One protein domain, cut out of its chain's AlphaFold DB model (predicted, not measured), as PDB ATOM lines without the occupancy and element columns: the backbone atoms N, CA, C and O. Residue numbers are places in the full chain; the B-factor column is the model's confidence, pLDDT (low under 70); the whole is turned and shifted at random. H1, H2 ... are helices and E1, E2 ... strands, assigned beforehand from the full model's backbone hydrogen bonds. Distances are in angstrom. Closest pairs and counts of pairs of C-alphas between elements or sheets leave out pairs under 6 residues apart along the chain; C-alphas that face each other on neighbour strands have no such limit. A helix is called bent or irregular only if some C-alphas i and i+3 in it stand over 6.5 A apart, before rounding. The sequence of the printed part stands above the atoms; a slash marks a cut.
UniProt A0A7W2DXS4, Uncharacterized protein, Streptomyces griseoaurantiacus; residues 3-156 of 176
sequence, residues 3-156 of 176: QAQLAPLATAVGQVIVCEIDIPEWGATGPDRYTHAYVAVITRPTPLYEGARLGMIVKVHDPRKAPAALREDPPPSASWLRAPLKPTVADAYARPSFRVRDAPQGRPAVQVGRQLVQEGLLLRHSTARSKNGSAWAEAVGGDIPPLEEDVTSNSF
ATOM      1  N   GLN A   3     -39.922 -28.307   9.581       66.69
ATOM      2  CA  GLN A   3     -40.142 -26.899   9.232       66.69
ATOM      3  C   GLN A   3     -40.492 -26.697   7.755       66.69
ATOM      4  O   GLN A   3     -41.378 -25.912   7.424       66.69
ATOM      5  N   ALA A   4     -39.805 -27.410   6.865       77.81
ATOM      6  CA  ALA A   4     -39.980 -27.297   5.424       77.81
ATOM      7  C   ALA A   4     -39.564 -28.596   4.729       77.81
ATOM      8  O   ALA A   4     -38.783 -29.381   5.272       77.81
ATOM      9  N   GLN A   5     -40.067 -28.810   3.514       86.88
ATOM     10  CA  GLN A   5     -39.712 -29.942   2.665       86.88
ATOM     11  C   GLN A   5     -39.421 -29.454   1.243       86.88
ATOM     12  O   GLN A   5     -40.198 -28.686   0.676       86.88
ATOM     13  N   LEU A   6     -38.317 -29.927   0.664       91.56
ATOM     14  CA  LEU A   6     -37.956 -29.673  -0.730       91.56
ATOM     15  C   LEU A   6     -38.606 -30.689  -1.675       91.56
ATOM     16  O   LEU A   6     -39.078 -31.753  -1.261       91.56
ATOM     17  N   ALA A   7     -38.598 -30.372  -2.970       91.50
ATOM     18  CA  ALA A   7     -39.098 -31.275  -4.001       91.50
ATOM     19  C   ALA A   7     -38.400 -32.655  -3.931       91.50
ATOM     20  O   ALA A   7     -37.197 -32.718  -3.673       91.50
ATOM     21  N   PRO A   8     -39.105 -33.773  -4.177       93.88
ATOM     22  CA  PRO A   8     -38.472 -35.087  -4.169       93.88
ATOM     23  C   PRO A   8     -37.388 -35.238  -5.249       93.88
ATOM     24  O   PRO A   8     -37.580 -34.846  -6.398       93.88
ATOM     25  N   LEU A   9     -36.284 -35.891  -4.895       92.94
ATOM     26  CA  LEU A   9     -35.175 -36.258  -5.773       92.94
ATOM     27  C   LEU A   9     -35.195 -37.761  -6.066       92.94
ATOM     28  O   LEU A   9     -35.263 -38.582  -5.153       92.94
ATOM     29  N   ALA A  10     -35.075 -38.138  -7.338       91.88
ATOM     30  CA  ALA A  10     -34.800 -39.522  -7.718       91.88
ATOM     31  C   ALA A  10     -33.288 -39.786  -7.662       91.88
ATOM     32  O   ALA A  10     -32.499 -39.090  -8.304       91.88
ATOM     33  N   THR A  11     -32.885 -40.796  -6.895       90.44
ATOM     34  CA  THR A  11     -31.478 -41.147  -6.658       90.44
ATOM     35  C   THR A  11     -31.252 -42.647  -6.844       90.44
ATOM     36  O   THR A  11     -32.202 -43.425  -6.935       90.44
ATOM     37  N   ALA A  12     -29.988 -43.078  -6.834       88.75
ATOM     38  CA  ALA A  12     -29.632 -44.497  -6.905       88.75
ATOM     39  C   ALA A  12     -30.178 -45.342  -5.729       88.75
ATOM     40  O   ALA A  12     -30.338 -46.553  -5.865       88.75
ATOM     41  N   VAL A  13     -30.487 -44.716  -4.586       90.19
ATOM     42  CA  VAL A  13     -31.051 -45.399  -3.404       90.19
ATOM     43  C   VAL A  13     -32.578 -45.326  -3.341       90.19
ATOM     44  O   VAL A  13     -33.181 -45.900  -2.439       90.19
ATOM     45  N   GLY A  14     -33.212 -44.641  -4.297       91.75
ATOM     46  CA  GLY A  14     -34.657 -44.451  -4.355       91.75
ATOM     47  C   GLY A  14     -35.080 -42.987  -4.380       91.75
ATOM     48  O   GLY A  14     -34.295 -42.098  -4.723       91.75
ATOM     49  N   GLN A  15     -36.347 -42.740  -4.039       93.94
ATOM     50  CA  GLN A  15     -36.865 -41.385  -3.875       93.94
ATOM     51  C   GLN A  15     -36.410 -40.815  -2.533       93.94
ATOM     52  O   GLN A  15     -36.612 -41.434  -1.488       93.94
ATOM     53  N   VAL A  16     -35.828 -39.622  -2.585       94.81
ATOM     54  CA  VAL A  16     -35.328 -38.874  -1.434       94.81
ATOM     55  C   VAL A  16     -36.090 -37.560  -1.324       94.81
ATOM     56  O   VAL A  16     -36.297 -36.888  -2.328       94.81
ATOM     57  N   ILE A  17     -36.479 -37.167  -0.119       95.19
ATOM     58  CA  ILE A  17     -36.916 -35.800   0.184       95.19
ATOM     59  C   ILE A  17     -35.918 -35.167   1.148       95.19
ATOM     60  O   ILE A  17     -35.270 -35.868   1.927       95.19
ATOM     61  N   VAL A  18     -35.783 -33.847   1.097       95.81
ATOM     62  CA  VAL A  18     -34.953 -33.098   2.043       95.81
ATOM     63  C   VAL A  18     -35.866 -32.279   2.935       95.81
ATOM     64  O   VAL A  18     -36.727 -31.550   2.444       95.81
ATOM     65  N   CYS A  19     -35.670 -32.417   4.238       94.06
ATOM     66  CA  CYS A  19     -36.508 -31.822   5.261       94.06
ATOM     67  C   CYS A  19     -35.673 -30.930   6.173       94.06
ATOM     68  O   CYS A  19     -34.636 -31.359   6.675       94.06
ATOM     69  N   GLU A  20     -36.138 -29.711   6.414       93.00
ATOM     70  CA  GLU A  20     -35.575 -28.841   7.444       93.00
ATOM     71  C   GLU A  20     -36.123 -29.229   8.816       93.00
ATOM     72  O   GLU A  20     -37.332 -29.446   8.967       93.00
ATOM     73  N   ILE A  21     -35.244 -29.309   9.814       89.44
ATOM     74  CA  ILE A  21     -35.600 -29.702  11.176       89.44
ATOM     75  C   ILE A  21     -35.050 -28.757  12.232       89.44
ATOM     76  O   ILE A  21     -33.970 -28.188  12.090       89.44
ATOM     77  N   ASP A  22     -35.766 -28.694  13.351       85.19
ATOM     78  CA  ASP A  22     -35.237 -28.111  14.584       85.19
ATOM     79  C   ASP A  22     -34.298 -29.079  15.303       85.19
ATOM     80  O   ASP A  22     -34.683 -30.220  15.585       85.19
ATOM     81  N   ILE A  23     -33.129 -28.576  15.695       84.25
ATOM     82  CA  ILE A  23     -32.232 -29.212  16.661       84.25
ATOM     83  C   ILE A  23     -32.366 -28.449  17.987       84.25
ATOM     84  O   ILE A  23     -31.951 -27.288  18.053       84.25
ATOM     85  N   PRO A  24     -32.973 -29.044  19.032       79.19
ATOM     86  CA  PRO A  24     -33.244 -28.355  20.297       79.19
ATOM     87  C   PRO A  24     -32.009 -27.705  20.933       79.19
ATOM     88  O   PRO A  24     -32.105 -26.635  21.532       79.19
ATOM     89  N   GLU A  25     -30.843 -28.331  20.775       77.62
ATOM     90  CA  GLU A  25     -29.565 -27.889  21.329       77.62
ATOM     91  C   GLU A  25     -29.060 -26.579  20.720       77.62
ATOM     92  O   GLU A  25     -28.242 -25.904  21.339       77.62
ATOM     93  N   TRP A  26     -29.537 -26.191  19.535       79.06
ATOM     94  CA  TRP A  26     -29.132 -24.935  18.892       79.06
ATOM     95  C   TRP A  26     -29.874 -23.714  19.443       79.06
ATOM     96  O   TRP A  26     -29.537 -22.584  19.098       79.06
ATOM     97  N   GLY A  27     -30.801 -23.940  20.382       64.56
ATOM     98  CA  GLY A  27     -31.395 -22.916  21.231       64.56
ATOM     99  C   GLY A  27     -32.256 -21.886  20.491       64.56
ATOM    100  O   GLY A  27     -32.186 -21.687  19.283       64.56
ATOM    101  N   ALA A  28     -33.099 -21.179  21.246       67.44
ATOM    102  CA  ALA A  28     -33.860 -20.035  20.726       67.44
ATOM    103  C   ALA A  28     -33.074 -18.709  20.815       67.44
ATOM    104  O   ALA A  28     -33.479 -17.682  20.258       67.44
ATOM    105  N   THR A  29     -31.964 -18.706  21.557       69.62
ATOM    106  CA  THR A  29     -31.181 -17.522  21.916       69.62
ATOM    107  C   THR A  29     -29.726 -17.683  21.478       69.62
ATOM    108  O   THR A  29     -29.219 -18.791  21.346       69.62
ATOM    109  N   GLY A  30     -29.045 -16.561  21.231       78.19
ATOM    110  CA  GLY A  30     -27.662 -16.567  20.750       78.19
ATOM    111  C   GLY A  30     -27.529 -16.758  19.230       78.19
ATOM    112  O   GLY A  30     -28.520 -16.664  18.502       78.19
ATOM    113  N   PRO A  31     -26.295 -16.945  18.728       82.06
ATOM    114  CA  PRO A  31     -26.013 -17.042  17.295       82.06
ATOM    115  C   PRO A  31     -26.449 -18.378  16.675       82.06
ATOM    116  O   PRO A  31     -26.731 -18.427  15.480       82.06
ATOM    117  N   ASP A  32     -26.561 -19.440  17.473       85.44
ATOM    118  CA  ASP A  32     -26.917 -20.775  16.982       85.44
ATOM    119  C   ASP A  32     -28.352 -20.849  16.442       85.44
ATOM    120  O   ASP A  32     -28.626 -21.669  15.571       85.44
ATOM    121  N   ARG A  33     -29.226 -19.899  16.811       87.75
ATOM    122  CA  ARG A  33     -30.589 -19.770  16.263       87.75
ATOM    123  C   ARG A  33     -30.651 -19.489  14.754       87.75
ATOM    124  O   ARG A  33     -31.733 -19.545  14.178       87.75
ATOM    125  N   TYR A  34     -29.533 -19.110  14.126       90.88
ATOM    126  CA  TYR A  34     -29.429 -18.989  12.662       90.88
ATOM    127  C   TYR A  34     -28.679 -20.171  12.038       90.88
ATOM    128  O   TYR A  34     -28.118 -20.065  10.948       90.88
ATOM    129  N   THR A  35     -28.630 -21.292  12.753       91.31
ATOM    130  CA  THR A  35     -28.154 -22.571  12.244       91.31
ATOM    131  C   THR A  35     -29.351 -23.446  11.900       91.31
ATOM    132  O   THR A  35     -30.271 -23.600  12.697       91.31
ATOM    133  N   HIS A  36     -29.312 -24.033  10.713       92.06
ATOM    134  CA  HIS A  36     -30.362 -24.857  10.136       92.06
ATOM    135  C   HIS A  36     -29.852 -26.283   9.927       92.06
ATOM    136  O   HIS A  36     -28.682 -26.494   9.590       92.06
ATOM    137  N   ALA A  37     -30.725 -27.267  10.144       93.31
ATOM    138  CA  ALA A  37     -30.438 -28.675   9.910       93.31
ATOM    139  C   ALA A  37     -31.327 -29.180   8.784       93.31
ATOM    140  O   ALA A  37     -32.549 -29.103   8.874       93.31
ATOM    141  N   TYR A  38     -30.710 -29.753   7.758       95.44
ATOM    142  CA  TYR A  38     -31.415 -30.417   6.671       95.44
ATOM    143  C   TYR A  38     -31.126 -31.910   6.714       95.44
ATOM    144  O   TYR A  38     -29.965 -32.316   6.725       95.44
ATOM    145  N   VAL A  39     -32.175 -32.727   6.719       96.00
ATOM    146  CA  VAL A  39     -32.085 -34.187   6.730       96.00
ATOM    147  C   VAL A  39     -32.614 -34.746   5.418       96.00
ATOM    148  O   VAL A  39     -33.693 -34.366   4.964       96.00
ATOM    149  N   ALA A  40     -31.859 -35.657   4.808       95.88
ATOM    150  CA  ALA A  40     -32.292 -36.400   3.633       95.88
ATOM    151  C   ALA A  40     -32.992 -37.699   4.052       95.88
ATOM    152  O   ALA A  40     -32.392 -38.549   4.717       95.88
ATOM    153  N   VAL A  41     -34.240 -37.858   3.619       95.06
ATOM    154  CA  VAL A  41     -35.113 -38.992   3.937       95.06
ATOM    155  C   VAL A  41     -35.365 -39.809   2.681       95.06
ATOM    156  O   VAL A  41     -35.908 -39.291   1.708       95.06
ATOM    157  N   ILE A  42     -35.027 -41.094   2.700       93.88
ATOM    158  CA  ILE A  42     -35.453 -42.051   1.683       93.88
ATOM    159  C   ILE A  42     -36.916 -42.433   1.963       93.88
ATOM    160  O   ILE A  42     -37.229 -43.096   2.957       93.88
ATOM    161  N   THR A  43     -37.830 -41.999   1.093       92.88
ATOM    162  CA  THR A  43     -39.279 -42.254   1.218       92.88
ATOM    163  C   THR A  43     -39.728 -43.467   0.421       92.88
ATOM    164  O   THR A  43     -40.642 -44.176   0.827       92.88
ATOM    165  N   ARG A  44     -39.064 -43.747  -0.705       92.38
ATOM    166  CA  ARG A  44     -39.301 -44.955  -1.506       92.38
ATOM    167  C   ARG A  44     -37.963 -45.581  -1.873       92.38
ATOM    168  O   ARG A  44     -37.402 -45.188  -2.900       92.38
ATOM    169  N   PRO A  45     -37.426 -46.483  -1.036       91.94
ATOM    170  CA  PRO A  45     -36.144 -47.112  -1.307       91.94
ATOM    171  C   PRO A  45     -36.222 -47.987  -2.559       91.94
ATOM    172  O   PRO A  45     -37.267 -48.560  -2.875       91.94
ATOM    173  N   THR A  46     -35.112 -48.098  -3.284       90.31
ATOM    174  CA  THR A  46     -34.989 -49.132  -4.319       90.31
ATOM    175  C   THR A  46     -34.914 -50.515  -3.659       90.31
ATOM    176  O   THR A  46     -34.477 -50.618  -2.514       90.31
ATOM    177  N   PRO A  47     -35.271 -51.607  -4.359       87.31
ATOM    178  CA  PRO A  47     -35.181 -52.960  -3.794       87.31
ATOM    179  C   PRO A  47     -33.769 -53.385  -3.365       87.31
ATOM    180  O   PRO A  47     -33.621 -54.337  -2.612       87.31
ATOM    181  N   LEU A  48     -32.736 -52.701  -3.868       83.56
ATOM    182  CA  LEU A  48     -31.326 -52.958  -3.559       83.56
ATOM    183  C   LEU A  48     -30.806 -52.092  -2.402       83.56
ATOM    184  O   LEU A  48     -29.631 -52.177  -2.047       83.56
ATOM    185  N   TYR A  49     -31.640 -51.208  -1.854       88.31
ATOM    186  CA  TYR A  49     -31.249 -50.342  -0.758       88.31
ATOM    187  C   TYR A  49     -31.433 -51.045   0.587       88.31
ATOM    188  O   TYR A  49     -32.553 -51.267   1.036       88.31
ATOM    189  N   GLU A  50     -30.317 -51.331   1.254       85.62
ATOM    190  CA  GLU A  50     -30.288 -51.962   2.584       85.62
ATOM    191  C   GLU A  50     -29.975 -50.961   3.714       85.62
ATOM    192  O   GLU A  50     -29.653 -51.342   4.836       85.62
ATOM    193  N   GLY A  51     -29.999 -49.657   3.417       88.94
ATOM    194  CA  GLY A  51     -29.685 -48.611   4.386       88.94
ATOM    195  C   GLY A  51     -30.886 -48.122   5.199       88.94
ATOM    196  O   GLY A  51     -32.039 -48.451   4.931       88.94
ATOM    197  N   ALA A  52     -30.588 -47.287   6.191       91.00
ATOM    198  CA  ALA A  52     -31.579 -46.655   7.051       91.00
ATOM    199  C   ALA A  52     -32.321 -45.510   6.331       91.00
ATOM    200  O   ALA A  52     -31.774 -44.895   5.419       91.00
ATOM    201  N   ARG A  53     -33.562 -45.189   6.720       92.38
ATOM    202  CA  ARG A  53     -34.378 -44.191   5.994       92.38
ATOM    203  C   ARG A  53     -33.797 -42.780   6.042       92.38
ATOM    204  O   ARG A  53     -34.025 -42.022   5.104       92.38
ATOM    205  N   LEU A  54     -33.082 -42.399   7.099       94.69
ATOM    206  CA  LEU A  54     -32.433 -41.093   7.187       94.69
ATOM    207  C   LEU A  54     -30.967 -41.232   6.766       94.69
ATOM    208  O   LEU A  54     -30.117 -41.751   7.493       94.69
ATOM    209  N   GLY A  55     -30.679 -40.778   5.548       94.06
ATOM    210  CA  GLY A  55     -29.410 -41.043   4.872       94.06
ATOM    211  C   GLY A  55     -28.340 -39.976   5.088       94.06
ATOM    212  O   GLY A  55     -27.154 -40.257   4.898       94.06
ATOM    213  N   MET A  56     -28.726 -38.753   5.452       95.50
ATOM    214  CA  MET A  56     -27.804 -37.622   5.569       95.50
ATOM    215  C   MET A  56     -28.373 -36.519   6.456       95.50
ATOM    216  O   MET A  56     -29.572 -36.267   6.414       95.50
ATOM    217  N   ILE A  57     -27.502 -35.832   7.192       95.31
ATOM    218  CA  ILE A  57     -27.787 -34.571   7.875       95.31
ATOM    219  C   ILE A  57     -26.749 -33.518   7.478       95.31
ATOM    220  O   ILE A  57     -25.553 -33.802   7.363       95.31
ATOM    221  N   VAL A  58     -27.218 -32.297   7.250       94.31
ATOM    222  CA  VAL A  58     -26.412 -31.140   6.862       94.31
ATOM    223  C   VAL A  58     -26.692 -30.010   7.834       94.31
ATOM    224  O   VAL A  58     -27.840 -29.604   7.996       94.31
ATOM    225  N   LYS A  59     -25.639 -29.493   8.459       93.25
ATOM    226  CA  LYS A  59     -25.674 -28.311   9.313       93.25
ATOM    227  C   LYS A  59     -25.265 -27.098   8.489       93.25
ATOM    228  O   LYS A  59     -24.184 -27.077   7.898       93.25
ATOM    229  N   VAL A  60     -26.111 -26.078   8.471       92.81
ATOM    230  CA  VAL A  60     -25.916 -24.853   7.695       92.81
ATOM    231  C   VAL A  60     -25.995 -23.647   8.615       92.81
ATOM    232  O   VAL A  60     -26.955 -23.495   9.355       92.81
ATOM    233  N   HIS A  61     -25.016 -22.761   8.531       92.62
ATOM    234  CA  HIS A  61     -25.054 -21.444   9.151       92.62
ATOM    235  C   HIS A  61     -25.623 -20.419   8.166       92.62
ATOM    236  O   HIS A  61     -25.051 -20.220   7.092       92.62
ATOM    237  N   ASP A  62     -26.729 -19.755   8.510       93.25
ATOM    238  CA  ASP A  62     -27.387 -18.759   7.663       93.25
ATOM    239  C   ASP A  62     -27.339 -17.347   8.279       93.25
ATOM    240  O   ASP A  62     -28.192 -16.967   9.085       93.25
ATOM    241  N   PRO A  63     -26.386 -16.496   7.870       92.69
ATOM    242  CA  PRO A  63     -26.272 -15.145   8.409       92.69
ATOM    243  C   PRO A  63     -27.358 -14.177   7.905       92.69
ATOM    244  O   PRO A  63     -27.453 -13.061   8.419       92.69
ATOM    245  N   ARG A  64     -28.179 -14.544   6.905       92.19
ATOM    246  CA  ARG A  64     -29.094 -13.609   6.215       92.19
ATOM    247  C   ARG A  64     -30.145 -12.998   7.143       92.19
ATOM    248  O   ARG A  64     -30.562 -11.865   6.924       92.19
ATOM    249  N   LYS A  65     -30.564 -13.739   8.173       88.81
ATOM    250  CA  LYS A  65     -31.582 -13.304   9.148       88.81
ATOM    251  C   LYS A  65     -30.987 -12.697  10.424       88.81
ATOM    252  O   LYS A  65     -31.739 -12.280  11.306       88.81
ATOM    253  N   ALA A  66     -29.661 -12.634  10.544       90.69
ATOM    254  CA  ALA A  66     -29.016 -12.086  11.728       90.69
ATOM    255  C   ALA A  66     -29.067 -10.540  11.751       90.69
ATOM    256  O   ALA A  66     -28.762  -9.894  10.738       90.69
ATOM    257  N   PRO A  67     -29.415  -9.916  12.898       91.25
ATOM    258  CA  PRO A  67     -29.373  -8.470  13.085       91.25
ATOM    259  C   PRO A  67     -27.997  -7.888  12.767       91.25
ATOM    260  O   PRO A  67     -26.980  -8.525  13.033       91.25
ATOM    261  N   ALA A  68     -27.967  -6.653  12.258       91.25
ATOM    262  CA  ALA A  68     -26.725  -5.967  11.896       91.25
ATOM    263  C   ALA A  68     -25.727  -5.900  13.061       91.25
ATOM    264  O   ALA A  68     -24.594  -6.324  12.885       91.25
ATOM    265  N   ALA A  69     -26.175  -5.516  14.260       90.75
ATOM    266  CA  ALA A  69     -25.317  -5.438  15.444       90.75
ATOM    267  C   ALA A  69     -24.602  -6.767  15.761       90.75
ATOM    268  O   ALA A  69     -23.416  -6.780  16.068       90.75
ATOM    269  N   LEU A  70     -25.302  -7.901  15.617       90.06
ATOM    270  CA  LEU A  70     -24.704  -9.220  15.839       90.06
ATOM    271  C   LEU A  70     -23.757  -9.630  14.701       90.06
ATOM    272  O   LEU A  70     -22.865 -10.437  14.920       90.06
ATOM    273  N   ARG A  71     -23.942  -9.107  13.486       91.19
ATOM    274  CA  ARG A  71     -23.032  -9.344  12.353       91.19
ATOM    275  C   ARG A  71     -21.794  -8.452  12.404       91.19
ATOM    276  O   ARG A  71     -20.734  -8.877  11.959       91.19
ATOM    277  N   GLU A  72     -21.922  -7.241  12.932       91.56
ATOM    278  CA  GLU A  72     -20.815  -6.304  13.136       91.56
ATOM    279  C   GLU A  72     -19.892  -6.783  14.257       91.56
ATOM    280  O   GLU A  72     -18.670  -6.764  14.093       91.56
ATOM    281  N   ASP A  73     -20.472  -7.294  15.347       90.94
ATOM    282  CA  ASP A  73     -19.714  -7.831  16.472       90.94
ATOM    283  C   ASP A  73     -20.243  -9.183  16.995       90.94
ATOM    284  O   ASP A  73     -20.814  -9.270  18.084       90.94
ATOM    285  N   PRO A  74     -20.086 -10.279  16.227       89.62
ATOM    286  CA  PRO A  74     -20.427 -11.603  16.712       89.62
ATOM    287  C   PRO A  74     -19.416 -12.107  17.743       89.62
ATOM    288  O   PRO A  74     -18.220 -11.794  17.641       89.62
ATOM    289  N   PRO A  75     -19.864 -12.982  18.664       89.19
ATOM    290  CA  PRO A  75     -18.962 -13.702  19.549       89.19
ATOM    291  C   PRO A  75     -17.977 -14.571  18.744       89.19
ATOM    292  O   PRO A  75     -18.285 -14.954  17.610       89.19
ATOM    293  N   PRO A  76     -16.824 -14.956  19.325       85.62
ATOM    294  CA  PRO A  76     -15.802 -15.740  18.624       85.62
ATOM    295  C   PRO A  76     -16.319 -17.036  17.983       85.62
ATOM    296  O   PRO A  76     -15.893 -17.394  16.890       85.62
ATOM    297  N   SER A  77     -17.283 -17.709  18.621       82.62
ATOM    298  CA  SER A  77     -17.909 -18.938  18.112       82.62
ATOM    299  C   SER A  77     -18.824 -18.729  16.897       82.62
ATOM    300  O   SER A  77     -19.218 -19.703  16.261       82.62
ATOM    301  N   ALA A  78     -19.165 -17.482  16.564       87.50
ATOM    302  CA  ALA A  78     -20.089 -17.131  15.491       87.50
ATOM    303  C   ALA A  78     -19.495 -16.138  14.486       87.50
ATOM    304  O   ALA A  78     -20.208 -15.341  13.877       87.50
ATOM    305  N   SER A  79     -18.176 -16.194  14.290       87.69
ATOM    306  CA  SER A  79     -17.457 -15.372  13.309       87.69
ATOM    307  C   SER A  79     -18.030 -15.478  11.888       87.69
ATOM    308  O   SER A  79     -17.978 -14.508  11.132       87.69
ATOM    309  N   TRP A  80     -18.668 -16.606  11.552       86.81
ATOM    310  CA  TRP A  80     -19.389 -16.839  10.297       86.81
ATOM    311  C   TRP A  80     -20.526 -15.836  10.022       86.81
ATOM    312  O   TRP A  80     -20.975 -15.715   8.883       86.81
ATOM    313  N   LEU A  81     -20.966 -15.068  11.024       89.94
ATOM    314  CA  LEU A  81     -21.942 -13.989  10.862       89.94
ATOM    315  C   LEU A  81     -21.377 -12.729  10.177       89.94
ATOM    316  O   LEU A  81     -22.165 -11.950   9.634       89.94
ATOM    317  N   ARG A  82     -20.048 -12.513  10.169       85.31
ATOM    318  CA  ARG A  82     -19.422 -11.231   9.755       85.31
ATOM    319  C   ARG A  82     -19.455 -10.919   8.251       85.31
ATOM    320  O   ARG A  82     -19.107  -9.797   7.906       85.31
ATOM    321  N   ALA A  83     -19.922 -11.837   7.396       77.44
ATOM    322  CA  ALA A  83     -19.964 -11.821   5.916       77.44
ATOM    323  C   ALA A  83     -19.075 -12.926   5.295       77.44
ATOM    324  O   ALA A  83     -18.089 -13.335   5.906       77.44
ATOM    325  N   PRO A  84     -19.380 -13.407   4.067       82.44
ATOM    326  CA  PRO A  84     -20.491 -13.004   3.195       82.44
ATOM    327  C   PRO A  84     -21.858 -13.448   3.727       82.44
ATOM    328  O   PRO A  84     -21.957 -14.438   4.443       82.44
ATOM    329  N   LEU A  85     -22.926 -12.738   3.341       89.38
ATOM    330  CA  LEU A  85     -24.313 -13.095   3.683       89.38
ATOM    331  C   LEU A  85     -24.812 -14.287   2.846       89.38
ATOM    332  O   LEU A  85     -25.799 -14.193   2.120       89.38
ATOM    333  N   LYS A  86     -24.079 -15.399   2.909       91.44
ATOM    334  CA  LYS A  86     -24.356 -16.633   2.180       91.44
ATOM    335  C   LYS A  86     -24.494 -17.783   3.179       91.44
ATOM    336  O   LYS A  86     -23.589 -17.957   3.999       91.44
ATOM    337  N   PRO A  87     -25.571 -18.583   3.093       93.31
ATOM    338  CA  PRO A  87     -25.677 -19.821   3.847       93.31
ATOM    339  C   PRO A  87     -24.452 -20.692   3.606       93.31
ATOM    340  O   PRO A  87     -24.107 -20.997   2.459       93.31
ATOM    341  N   THR A  88     -23.780 -21.036   4.695       91.62
ATOM    342  CA  THR A  88     -22.522 -21.765   4.674       91.62
ATOM    343  C   THR A  88     -22.736 -23.132   5.288       91.62
ATOM    344  O   THR A  88     -23.230 -23.232   6.410       91.62
ATOM    345  N   VAL A  89     -22.357 -24.196   4.581       91.44
ATOM    346  CA  VAL A  89     -22.325 -25.527   5.193       91.44
ATOM    347  C   VAL A  89     -21.288 -25.500   6.310       91.44
ATOM    348  O   VAL A  89     -20.132 -25.180   6.053       91.44
ATOM    349  N   ALA A  90     -21.707 -25.783   7.537       88.25
ATOM    350  CA  ALA A  90     -20.819 -25.882   8.688       88.25
ATOM    351  C   ALA A  90     -20.245 -27.294   8.767       88.25
ATOM    352  O   ALA A  90     -19.034 -27.482   8.800       88.25
ATOM    353  N   ASP A  91     -21.143 -28.277   8.689       89.25
ATOM    354  CA  ASP A  91     -20.834 -29.692   8.765       89.25
ATOM    355  C   ASP A  91     -21.833 -30.493   7.925       89.25
ATOM    356  O   ASP A  91     -22.988 -30.102   7.743       89.25
ATOM    357  N   ALA A  92     -21.405 -31.647   7.424       91.25
ATOM    358  CA  ALA A  92     -22.271 -32.575   6.714       91.25
ATOM    359  C   ALA A  92     -21.872 -34.012   7.033       91.25
ATOM    360  O   ALA A  92     -20.690 -34.359   7.082       91.25
ATOM    361  N   TYR A  93     -22.872 -34.863   7.219       92.75
ATOM    362  CA  TYR A  93     -22.683 -36.281   7.465       92.75
ATOM    363  C   TYR A  93     -23.699 -37.082   6.658       92.75
ATOM    364  O   TYR A  93     -24.896 -36.845   6.751       92.75
ATOM    365  N   ALA A  94     -23.221 -38.054   5.887       92.88
ATOM    366  CA  ALA A  94     -24.054 -39.025   5.181       92.88
ATOM    367  C   ALA A  94     -23.747 -40.429   5.698       92.88
ATOM    368  O   ALA A  94     -22.579 -40.722   5.943       92.88
ATOM    369  N   ARG A  95     -24.723 -41.328   5.811       92.44
ATOM    370  CA  ARG A  95     -24.465 -42.736   6.154       92.44
ATOM    371  C   ARG A  95     -23.740 -43.461   5.008       92.44
ATOM    372  O   ARG A  95     -23.897 -43.064   3.852       92.44
ATOM    373  N   PRO A  96     -22.962 -44.531   5.269       88.62
ATOM    374  CA  PRO A  96     -22.197 -45.238   4.235       88.62
ATOM    375  C   PRO A  96     -23.014 -45.664   3.004       88.62
ATOM    376  O   PRO A  96     -22.579 -45.426   1.878       88.62
ATOM    377  N   SER A  97     -24.221 -46.202   3.206       85.56
ATOM    378  CA  SER A  97     -25.144 -46.607   2.133       85.56
ATOM    379  C   SER A  97     -25.662 -45.437   1.291       85.56
ATOM    380  O   SER A  97     -26.124 -45.641   0.177       85.56
ATOM    381  N   PHE A  98     -25.559 -44.201   1.785       90.12
ATOM    382  CA  PHE A  98     -25.955 -42.978   1.082       90.12
ATOM    383  C   PHE A  98     -24.779 -42.307   0.341       90.12
ATOM    384  O   PHE A  98     -24.959 -41.359  -0.428       90.12
ATOM    385  N   ARG A  99     -23.553 -42.817   0.542       83.81
ATOM    386  CA  ARG A  99     -22.307 -42.347  -0.092       83.81
ATOM    387  C   ARG A  99     -21.926 -43.132  -1.361       83.81
ATOM    388  O   ARG A  99     -20.795 -42.958  -1.813       83.81
ATOM    389  N   VAL A 100     -22.804 -44.008  -1.884       65.75
ATOM    390  CA  VAL A 100     -22.510 -45.033  -2.922       65.75
ATOM    391  C   VAL A 100     -21.529 -44.538  -3.990       65.75
ATOM    392  O   VAL A 100     -21.659 -43.435  -4.515       65.75
ATOM    393  N   ARG A 101     -20.495 -45.347  -4.245       55.25
ATOM    394  CA  ARG A 101     -19.162 -44.899  -4.675       55.25
ATOM    395  C   ARG A 101     -18.987 -44.644  -6.172       55.25
ATOM    396  O   ARG A 101     -18.068 -43.895  -6.511       55.25
ATOM    397  N   ASP A 102     -19.843 -45.195  -7.024       54.31
ATOM    398  CA  ASP A 102     -19.463 -45.501  -8.414       54.31
ATOM    399  C   ASP A 102     -19.365 -44.282  -9.346       54.31
ATOM    400  O   ASP A 102     -18.702 -44.343 -10.378       54.31
ATOM    401  N   ALA A 103     -19.914 -43.129  -8.953       53.66
ATOM    402  CA  ALA A 103     -19.625 -41.849  -9.597       53.66
ATOM    403  C   ALA A 103     -19.789 -40.698  -8.591       53.66
ATOM    404  O   ALA A 103     -20.873 -40.567  -8.021       53.66
ATOM    405  N   PRO A 104     -18.789 -39.813  -8.386       62.50
ATOM    406  CA  PRO A 104     -18.902 -38.669  -7.474       62.50
ATOM    407  C   PRO A 104     -20.140 -37.804  -7.728       62.50
ATOM    408  O   PRO A 104     -20.760 -37.329  -6.785       62.50
ATOM    409  N   GLN A 105     -20.542 -37.654  -8.991       62.38
ATOM    410  CA  GLN A 105     -21.701 -36.849  -9.375       62.38
ATOM    411  C   GLN A 105     -23.051 -37.563  -9.210       62.38
ATOM    412  O   GLN A 105     -24.079 -36.897  -9.118       62.38
ATOM    413  N   GLY A 106     -23.057 -38.900  -9.177       70.69
ATOM    414  CA  GLY A 106     -24.264 -39.721  -9.028       70.69
ATOM    415  C   GLY A 106     -24.573 -40.111  -7.582       70.69
ATOM    416  O   GLY A 106     -25.553 -40.809  -7.336       70.69
ATOM    417  N   ARG A 107     -23.740 -39.694  -6.616       86.62
ATOM    418  CA  ARG A 107     -23.931 -40.047  -5.203       86.62
ATOM    419  C   ARG A 107     -25.196 -39.370  -4.668       86.62
ATOM    420  O   ARG A 107     -25.296 -38.148  -4.808       86.62
ATOM    421  N   PRO A 108     -26.086 -40.087  -3.958       91.50
ATOM    422  CA  PRO A 108     -27.267 -39.484  -3.338       91.50
ATOM    423  C   PRO A 108     -26.928 -38.260  -2.473       91.50
ATOM    424  O   PRO A 108     -27.546 -37.208  -2.613       91.50
ATOM    425  N   ALA A 109     -25.861 -38.343  -1.667       93.06
ATOM    426  CA  ALA A 109     -25.378 -37.221  -0.856       93.06
ATOM    427  C   ALA A 109     -24.970 -35.977  -1.673       93.06
ATOM    428  O   ALA A 109     -25.110 -34.850  -1.203       93.06
ATOM    429  N   VAL A 110     -24.440 -36.156  -2.887       93.50
ATOM    430  CA  VAL A 110     -24.062 -35.039  -3.771       93.50
ATOM    431  C   VAL A 110     -25.294 -34.451  -4.451       93.50
ATOM    432  O   VAL A 110     -25.402 -33.233  -4.554       93.50
ATOM    433  N   GLN A 111     -26.251 -35.287  -4.860       93.19
ATOM    434  CA  GLN A 111     -27.521 -34.826  -5.427       93.19
ATOM    435  C   GLN A 111     -28.318 -33.982  -4.420       93.19
ATOM    436  O   GLN A 111     -28.806 -32.915  -4.779       93.19
ATOM    437  N   VAL A 112     -28.369 -34.407  -3.150       94.94
ATOM    438  CA  VAL A 112     -28.958 -33.622  -2.050       94.94
ATOM    439  C   VAL A 112     -28.250 -32.276  -1.895       94.94
ATOM    440  O   VAL A 112     -28.907 -31.239  -1.854       94.94
ATOM    441  N   GLY A 113     -26.913 -32.266  -1.858       94.44
ATOM    442  CA  GLY A 113     -26.155 -31.017  -1.769       94.44
ATOM    443  C   GLY A 113     -26.443 -30.069  -2.939       94.44
ATOM    444  O   GLY A 113     -26.678 -28.886  -2.717       94.44
ATOM    445  N   ARG A 114     -26.501 -30.583  -4.174       94.31
ATOM    446  CA  ARG A 114     -26.835 -29.794  -5.375       94.31
ATOM    447  C   ARG A 114     -28.228 -29.183  -5.302       94.31
ATOM    448  O   ARG A 114     -28.397 -28.030  -5.682       94.31
ATOM    449  N   GLN A 115     -29.211 -29.924  -4.795       95.31
ATOM    450  CA  GLN A 115     -30.548 -29.377  -4.582       95.31
ATOM    451  C   GLN A 115     -30.526 -28.242  -3.550       95.31
ATOM    452  O   GLN A 115     -31.085 -27.182  -3.803       95.31
ATOM    453  N   LEU A 116     -29.824 -28.411  -2.423       95.25
ATOM    454  CA  LEU A 116     -29.679 -27.344  -1.422       95.25
ATOM    455  C   LEU A 116     -29.023 -26.078  -2.004       95.25
ATOM    456  O   LEU A 116     -29.376 -24.966  -1.614       95.25
ATOM    457  N   VAL A 117     -28.088 -26.228  -2.945       94.69
ATOM    458  CA  VAL A 117     -27.478 -25.102  -3.674       94.69
ATOM    459  C   VAL A 117     -28.497 -24.429  -4.593       94.69
ATOM    460  O   VAL A 117     -28.604 -23.205  -4.582       94.69
ATOM    461  N   GLN A 118     -29.262 -25.214  -5.358       94.25
ATOM    462  CA  GLN A 118     -30.303 -24.714  -6.267       94.25
ATOM    463  C   GLN A 118     -31.373 -23.901  -5.528       94.25
ATOM    464  O   GLN A 118     -31.801 -22.865  -6.027       94.25
ATOM    465  N   GLU A 119     -31.736 -24.320  -4.317       93.94
ATOM    466  CA  GLU A 119     -32.691 -23.619  -3.447       93.94
ATOM    467  C   GLU A 119     -32.066 -22.437  -2.678       93.94
ATOM    468  O   GLU A 119     -32.725 -21.766  -1.882       93.94
ATOM    469  N   GLY A 120     -30.772 -22.161  -2.869       92.69
ATOM    470  CA  GLY A 120     -30.082 -21.068  -2.186       92.69
ATOM    471  C   GLY A 120     -29.930 -21.268  -0.674       92.69
ATOM    472  O   GLY A 120     -29.868 -20.285   0.073       92.69
ATOM    473  N   LEU A 121     -29.887 -22.526  -0.223       92.06
ATOM    474  CA  LEU A 121     -29.766 -22.942   1.181       92.06
ATOM    475  C   LEU A 121     -28.343 -23.377   1.546       92.06
ATOM    476  O   LEU A 121     -27.975 -23.347   2.712       92.06
ATOM    477  N   LEU A 122     -27.523 -23.746   0.564       92.50
ATOM    478  CA  LEU A 122     -26.108 -24.080   0.733       92.50
ATOM    479  C   LEU A 122     -25.322 -23.378  -0.376       92.50
ATOM    480  O   LEU A 122     -25.092 -23.944  -1.434       92.50
ATOM    481  N   LEU A 123     -24.949 -22.115  -0.169       91.00
ATOM    482  CA  LEU A 123     -24.290 -21.307  -1.208       91.00
ATOM    483  C   LEU A 123     -22.769 -21.276  -1.073       91.00
ATOM    484  O   LEU A 123     -22.060 -21.002  -2.040       91.00
ATOM    485  N   ARG A 124     -22.269 -21.523   0.136       91.19
ATOM    486  CA  ARG A 124     -20.847 -21.516   0.463       91.19
ATOM    487  C   ARG A 124     -20.503 -22.757   1.271       91.19
ATOM    488  O   ARG A 124     -21.303 -23.243   2.067       91.19
ATOM    489  N   HIS A 125     -19.295 -23.259   1.096       88.50
ATOM    490  CA  HIS A 125     -18.784 -24.356   1.907       88.50
ATOM    491  C   HIS A 125     -17.851 -23.841   3.017       88.50
ATOM    492  O   HIS A 125     -17.190 -22.816   2.831       88.50
ATOM    493  N   SER A 126     -17.783 -24.556   4.147       82.75
ATOM    494  CA  SER A 126     -16.894 -24.223   5.271       82.75
ATOM    495  C   SER A 126     -15.430 -24.090   4.844       82.75
ATOM    496  O   SER A 126     -14.972 -24.808   3.955       82.75
ATOM    497  N   THR A 127     -14.684 -23.209   5.510       76.06
ATOM    498  CA  THR A 127     -13.211 -23.170   5.455       76.06
ATOM    499  C   THR A 127     -12.581 -24.359   6.185       76.06
ATOM    500  O   THR A 127     -11.446 -24.715   5.888       76.06
ATOM    501  N   ALA A 128     -13.331 -25.011   7.082       77.88
ATOM    502  CA  ALA A 128     -12.957 -26.270   7.714       77.88
ATOM    503  C   ALA A 128     -13.036 -27.415   6.696       77.88
ATOM    504  O   ALA A 128     -14.126 -27.894   6.357       77.88
ATOM    505  N   ARG A 129     -11.888 -27.847   6.169       70.75
ATOM    506  CA  ARG A 129     -11.820 -28.875   5.123       70.75
ATOM    507  C   ARG A 129     -11.322 -30.200   5.684       70.75
ATOM    508  O   ARG A 129     -10.381 -30.259   6.459       70.75
ATOM    509  N   SER A 130     -11.944 -31.286   5.234       77.19
ATOM    510  CA  SER A 130     -11.407 -32.646   5.340       77.19
ATOM    511  C   SER A 130     -11.348 -33.242   3.939       77.19
ATOM    512  O   SER A 130     -12.145 -32.854   3.089       77.19
ATOM    513  N   LYS A 131     -10.486 -34.233   3.682       78.44
ATOM    514  CA  LYS A 131     -10.375 -34.857   2.346       78.44
ATOM    515  C   LYS A 131     -11.732 -35.286   1.764       78.44
ATOM    516  O   LYS A 131     -12.013 -35.059   0.590       78.44
ATOM    517  N   ASN A 132     -12.585 -35.891   2.592       79.25
ATOM    518  CA  ASN A 132     -13.922 -36.317   2.177       79.25
ATOM    519  C   ASN A 132     -14.878 -35.129   2.001       79.25
ATOM    520  O   ASN A 132     -15.670 -35.121   1.060       79.25
ATOM    521  N   GLY A 133     -14.799 -34.133   2.890       82.12
ATOM    522  CA  GLY A 133     -15.598 -32.912   2.810       82.12
ATOM    523  C   GLY A 133     -15.270 -32.068   1.578       82.12
ATOM    524  O   GLY A 133     -16.191 -31.588   0.926       82.12
ATOM    525  N   SER A 134     -13.991 -31.944   1.212       83.19
ATOM    526  CA  SER A 134     -13.541 -31.233   0.007       83.19
ATOM    527  C   SER A 134     -14.052 -31.911  -1.257       83.19
ATOM    528  O   SER A 134     -14.711 -31.265  -2.062       83.19
ATOM    529  N   ALA A 135     -13.879 -33.232  -1.377       84.44
ATOM    530  CA  ALA A 135     -14.385 -33.979  -2.530       84.44
ATOM    531  C   ALA A 135     -15.917 -33.887  -2.674       84.44
ATOM    532  O   ALA A 135     -16.446 -33.881  -3.784       84.44
ATOM    533  N   TRP A 136     -16.649 -33.832  -1.555       87.88
ATOM    534  CA  TRP A 136     -18.092 -33.601  -1.584       87.88
ATOM    535  C   TRP A 136     -18.435 -32.159  -1.980       87.88
ATOM    536  O   TRP A 136     -19.282 -31.971  -2.847       87.88
ATOM    537  N   ALA A 137     -17.761 -31.158  -1.407       88.75
ATOM    538  CA  ALA A 137     -17.972 -29.745  -1.724       88.75
ATOM    539  C   ALA A 137     -17.725 -29.441  -3.211       88.75
ATOM    540  O   ALA A 137     -18.570 -28.833  -3.863       88.75
ATOM    541  N   GLU A 138     -16.624 -29.948  -3.769       88.94
ATOM    542  CA  GLU A 138     -16.314 -29.857  -5.200       88.94
ATOM    543  C   GLU A 138     -17.424 -30.460  -6.069       88.94
ATOM    544  O   GLU A 138     -17.824 -29.880  -7.076       88.94
ATOM    545  N   ALA A 139     -17.956 -31.620  -5.675       89.81
ATOM    546  CA  ALA A 139     -18.989 -32.309  -6.440       89.81
ATOM    547  C   ALA A 139     -20.368 -31.633  -6.343       89.81
ATOM    548  O   ALA A 139     -21.151 -31.692  -7.302       89.81
ATOM    549  N   VAL A 140     -20.676 -31.022  -5.196       91.50
ATOM    550  CA  VAL A 140     -21.935 -30.314  -4.938       91.50
ATOM    551  C   VAL A 140     -22.013 -29.010  -5.721       91.50
ATOM    552  O   VAL A 140     -23.069 -28.713  -6.274       91.50
ATOM    553  N   GLY A 141     -20.897 -28.294  -5.849       83.19
ATOM    554  CA  GLY A 141     -20.864 -26.992  -6.502       83.19
ATOM    555  C   GLY A 141     -21.427 -25.898  -5.592       83.19
ATOM    556  O   GLY A 141     -22.455 -26.059  -4.950       83.19
ATOM    557  N   GLY A 142     -20.720 -24.781  -5.517       86.00
ATOM    558  CA  GLY A 142     -20.958 -23.696  -4.571       86.00
ATOM    559  C   GLY A 142     -19.656 -22.931  -4.366       86.00
ATOM    560  O   GLY A 142     -18.609 -23.328  -4.885       86.00
ATOM    561  N   ASP A 143     -19.690 -21.837  -3.610       89.56
ATOM    562  CA  ASP A 143     -18.468 -21.083  -3.344       89.56
ATOM    563  C   ASP A 143     -17.567 -21.869  -2.382       89.56
ATOM    564  O   ASP A 143     -17.921 -22.118  -1.222       89.56
ATOM    565  N   ILE A 144     -16.378 -22.237  -2.852       86.69
ATOM    566  CA  ILE A 144     -15.323 -22.873  -2.062       86.69
ATOM    567  C   ILE A 144     -14.307 -21.782  -1.698       86.69
ATOM    568  O   ILE A 144     -13.625 -21.274  -2.587       86.69
ATOM    569  N   PRO A 145     -14.207 -21.363  -0.420       80.75
ATOM    570  CA  PRO A 145     -13.225 -20.360  -0.020       80.75
ATOM    571  C   PRO A 145     -11.789 -20.870  -0.212       80.75
ATOM    572  O   PRO A 145     -11.558 -22.063  -0.018       80.75
ATOM    573  N   PRO A 146     -10.830 -19.983  -0.540       74.38
ATOM    574  CA  PRO A 146      -9.442 -20.363  -0.810       74.38
ATOM    575  C   PRO A 146      -8.633 -20.680   0.454       74.38
ATOM    576  O   PRO A 146      -7.590 -21.317   0.360       74.38
ATOM    577  N   LEU A 147      -9.075 -20.199   1.621       71.75
ATOM    578  CA  LEU A 147      -8.412 -20.455   2.894       71.75
ATOM    579  C   LEU A 147      -8.912 -21.780   3.470       71.75
ATOM    580  O   LEU A 147     -10.116 -21.946   3.691       71.75
ATOM    581  N   GLU A 148      -7.978 -22.687   3.729       68.81
ATOM    582  CA  GLU A 148      -8.231 -23.959   4.394       68.81
ATOM    583  C   GLU A 148      -7.782 -23.866   5.851       68.81
ATOM    584  O   GLU A 148      -6.637 -23.523   6.146       68.81
ATOM    585  N   GLU A 149      -8.692 -24.184   6.761       65.44
ATOM    586  CA  GLU A 149      -8.355 -24.498   8.143       65.44
ATOM    587  C   GLU A 149      -8.447 -26.017   8.277       65.44
ATOM    588  O   GLU A 149      -9.499 -26.612   8.015       65.44
ATOM    589  N   ASP A 150      -7.331 -26.660   8.621       58.72
ATOM    590  CA  ASP A 150      -7.315 -28.101   8.862       58.72
ATOM    591  C   ASP A 150      -8.040 -28.380  10.178       58.72
ATOM    592  O   ASP A 150      -7.606 -27.972  11.260       58.72
ATOM    593  N   VAL A 151      -9.193 -29.036  10.079       59.53
ATOM    594  CA  VAL A 151     -10.040 -29.322  11.230       59.53
ATOM    595  C   VAL A 151      -9.985 -30.810  11.529       59.53
ATOM    596  O   VAL A 151     -10.656 -31.632  10.910       59.53
ATOM    597  N   THR A 152      -9.237 -31.146  12.576       53.38
ATOM    598  CA  THR A 152      -9.190 -32.477  13.198       53.38
ATOM    599  C   THR A 152     -10.350 -32.697  14.183       53.38
ATOM    600  O   THR A 152     -10.213 -33.373  15.204       53.38
ATOM    601  N   SER A 153     -11.524 -32.117  13.911       53.62
ATOM    602  CA  SER A 153     -12.700 -32.287  14.769       53.62
ATOM    603  C   SER A 153     -13.384 -33.624  14.485       53.62
ATOM    604  O   SER A 153     -14.087 -33.797  13.492       53.62
ATOM    605  N   ASN A 154     -13.196 -34.581  15.394       60.38
ATOM    606  CA  ASN A 154     -13.770 -35.927  15.306       60.38
ATOM    607  C   ASN A 154     -15.192 -36.044  15.894       60.38
ATOM    608  O   ASN A 154     -15.722 -37.150  15.982       60.38
ATOM    609  N   SER A 155     -15.818 -34.950  16.343       75.69
ATOM    610  CA  SER A 155     -17.046 -35.019  17.153       75.69
ATOM    611  C   SER A 155     -18.349 -34.980  16.348       75.69
ATOM    612  O   SER A 155     -19.335 -35.581  16.784       75.69
ATOM    613  N   PHE A 156     -18.370 -34.338  15.171       84.69
ATOM    614  CA  PHE A 156     -19.611 -34.171  14.407       84.69
ATOM    615  C   PHE A 156     -20.145 -35.493  13.852       84.69
ATOM    616  O   PHE A 156     -21.322 -35.779  14.016       84.69
TER     617      PHE A 156
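Overview. This is residues 3 to 156 of the 176 residues of an uncharacterized protein of Streptomyces griseoaurantiacus (UniProt A0A7W2DXS4). A twisted sheet of six strands, E1 to E6, curls round one helix, H4, and H5 packs on H4 near the edge strand E6. At one end of the long axis H2 and H3 make a small head, with short H1 near H3; towards the other end the hairpin of E4 and E5 turns at residues 46 to 53. The printed part has 154 residues, with five named helices and six named strands, which follow each other along the chain as E1, E2, E3, H1, E4, E5, H2, H3, E6, H4 and H5; the class is mixed, helices and strands, and the neighbour pairs of the branched sheet, E1 and E3, E2 and E3, E3 and E4, E4 and E5, and E5 and E6, are antiparallel. The whole is compact, with a radius of gyration of the C-alphas of 15.7 A, and its outline is elongated, 52 by 32 by 28 A.

Along the chain. Find C-alpha 35 at (-28.154, -22.571, 12.244); from there E4, residues 35 to 45, runs 29.2 A. E3 is residues 14 to 21, 21.4 A; E5 is 54 to 61, 21.1 A; E6 is 88 to 94, 17.3 A. The short strands are E1, residues 3 to 5, and E2, 9 to 11. H4, residues 108 to 118, starts at C-alpha 108 (-27.267, -39.484, -3.338) and runs 15.4 A. H5, 131 to 140, is 14.4 A long and ends at C-alpha 140 (-21.935, -30.314, -4.938). H1 is 31 to 34, H2 is 68 to 72 and H3 is 76 to 82; H3 is irregular, with C-alphas 77 and 80 8.2 A apart.

Arrangement. Look first at E3: E1 and E2 lie on one side of it, E4 on the other side. N 3 and O 20 are 2.9 A apart, N 9 and O 16 2.8 A, and N 17 and O 41 2.9 A. Next come E4 with E5, N 38 and O 58 at 2.9 A, and E5 with E6, N 59 and O 91 at 2.8 A. H4 is on this sheet; C-alphas 11 and 108 are the closest of E2 and H4, 5.6 A. H5 touches H4, closest C-alphas 114 and 140 at 4.9 A, at a steep tilt of 53 degrees, the same way; H5 only grazes the sheet. H3 also only grazes it, as does H1, only just on it with 5 pairs of C-alphas within 10 A. H2 is not on the sheet but touches H3, closest C-alphas 71 and 82 at 4.8 A. In H2, H4 and H5 every O i to N i+4 pair is within hydrogen-bond range; H1 is too short for any O i to N i+4 pair, and in H3 0 of 3 such pairs are within range, beside 2 of 4 O i to N i+3 pairs.

Size, cuts and confidence. The farthest C-alphas, those of Pro 47 and Ala 69, are 52.2 A apart. The printed part has no cut. The links E6 to H4 and H4 to H5 are long. Mean pLDDT of the printed part is 85.7; residues 3, 27 to 29, 100 to 105 and 148 to 154 are under 70.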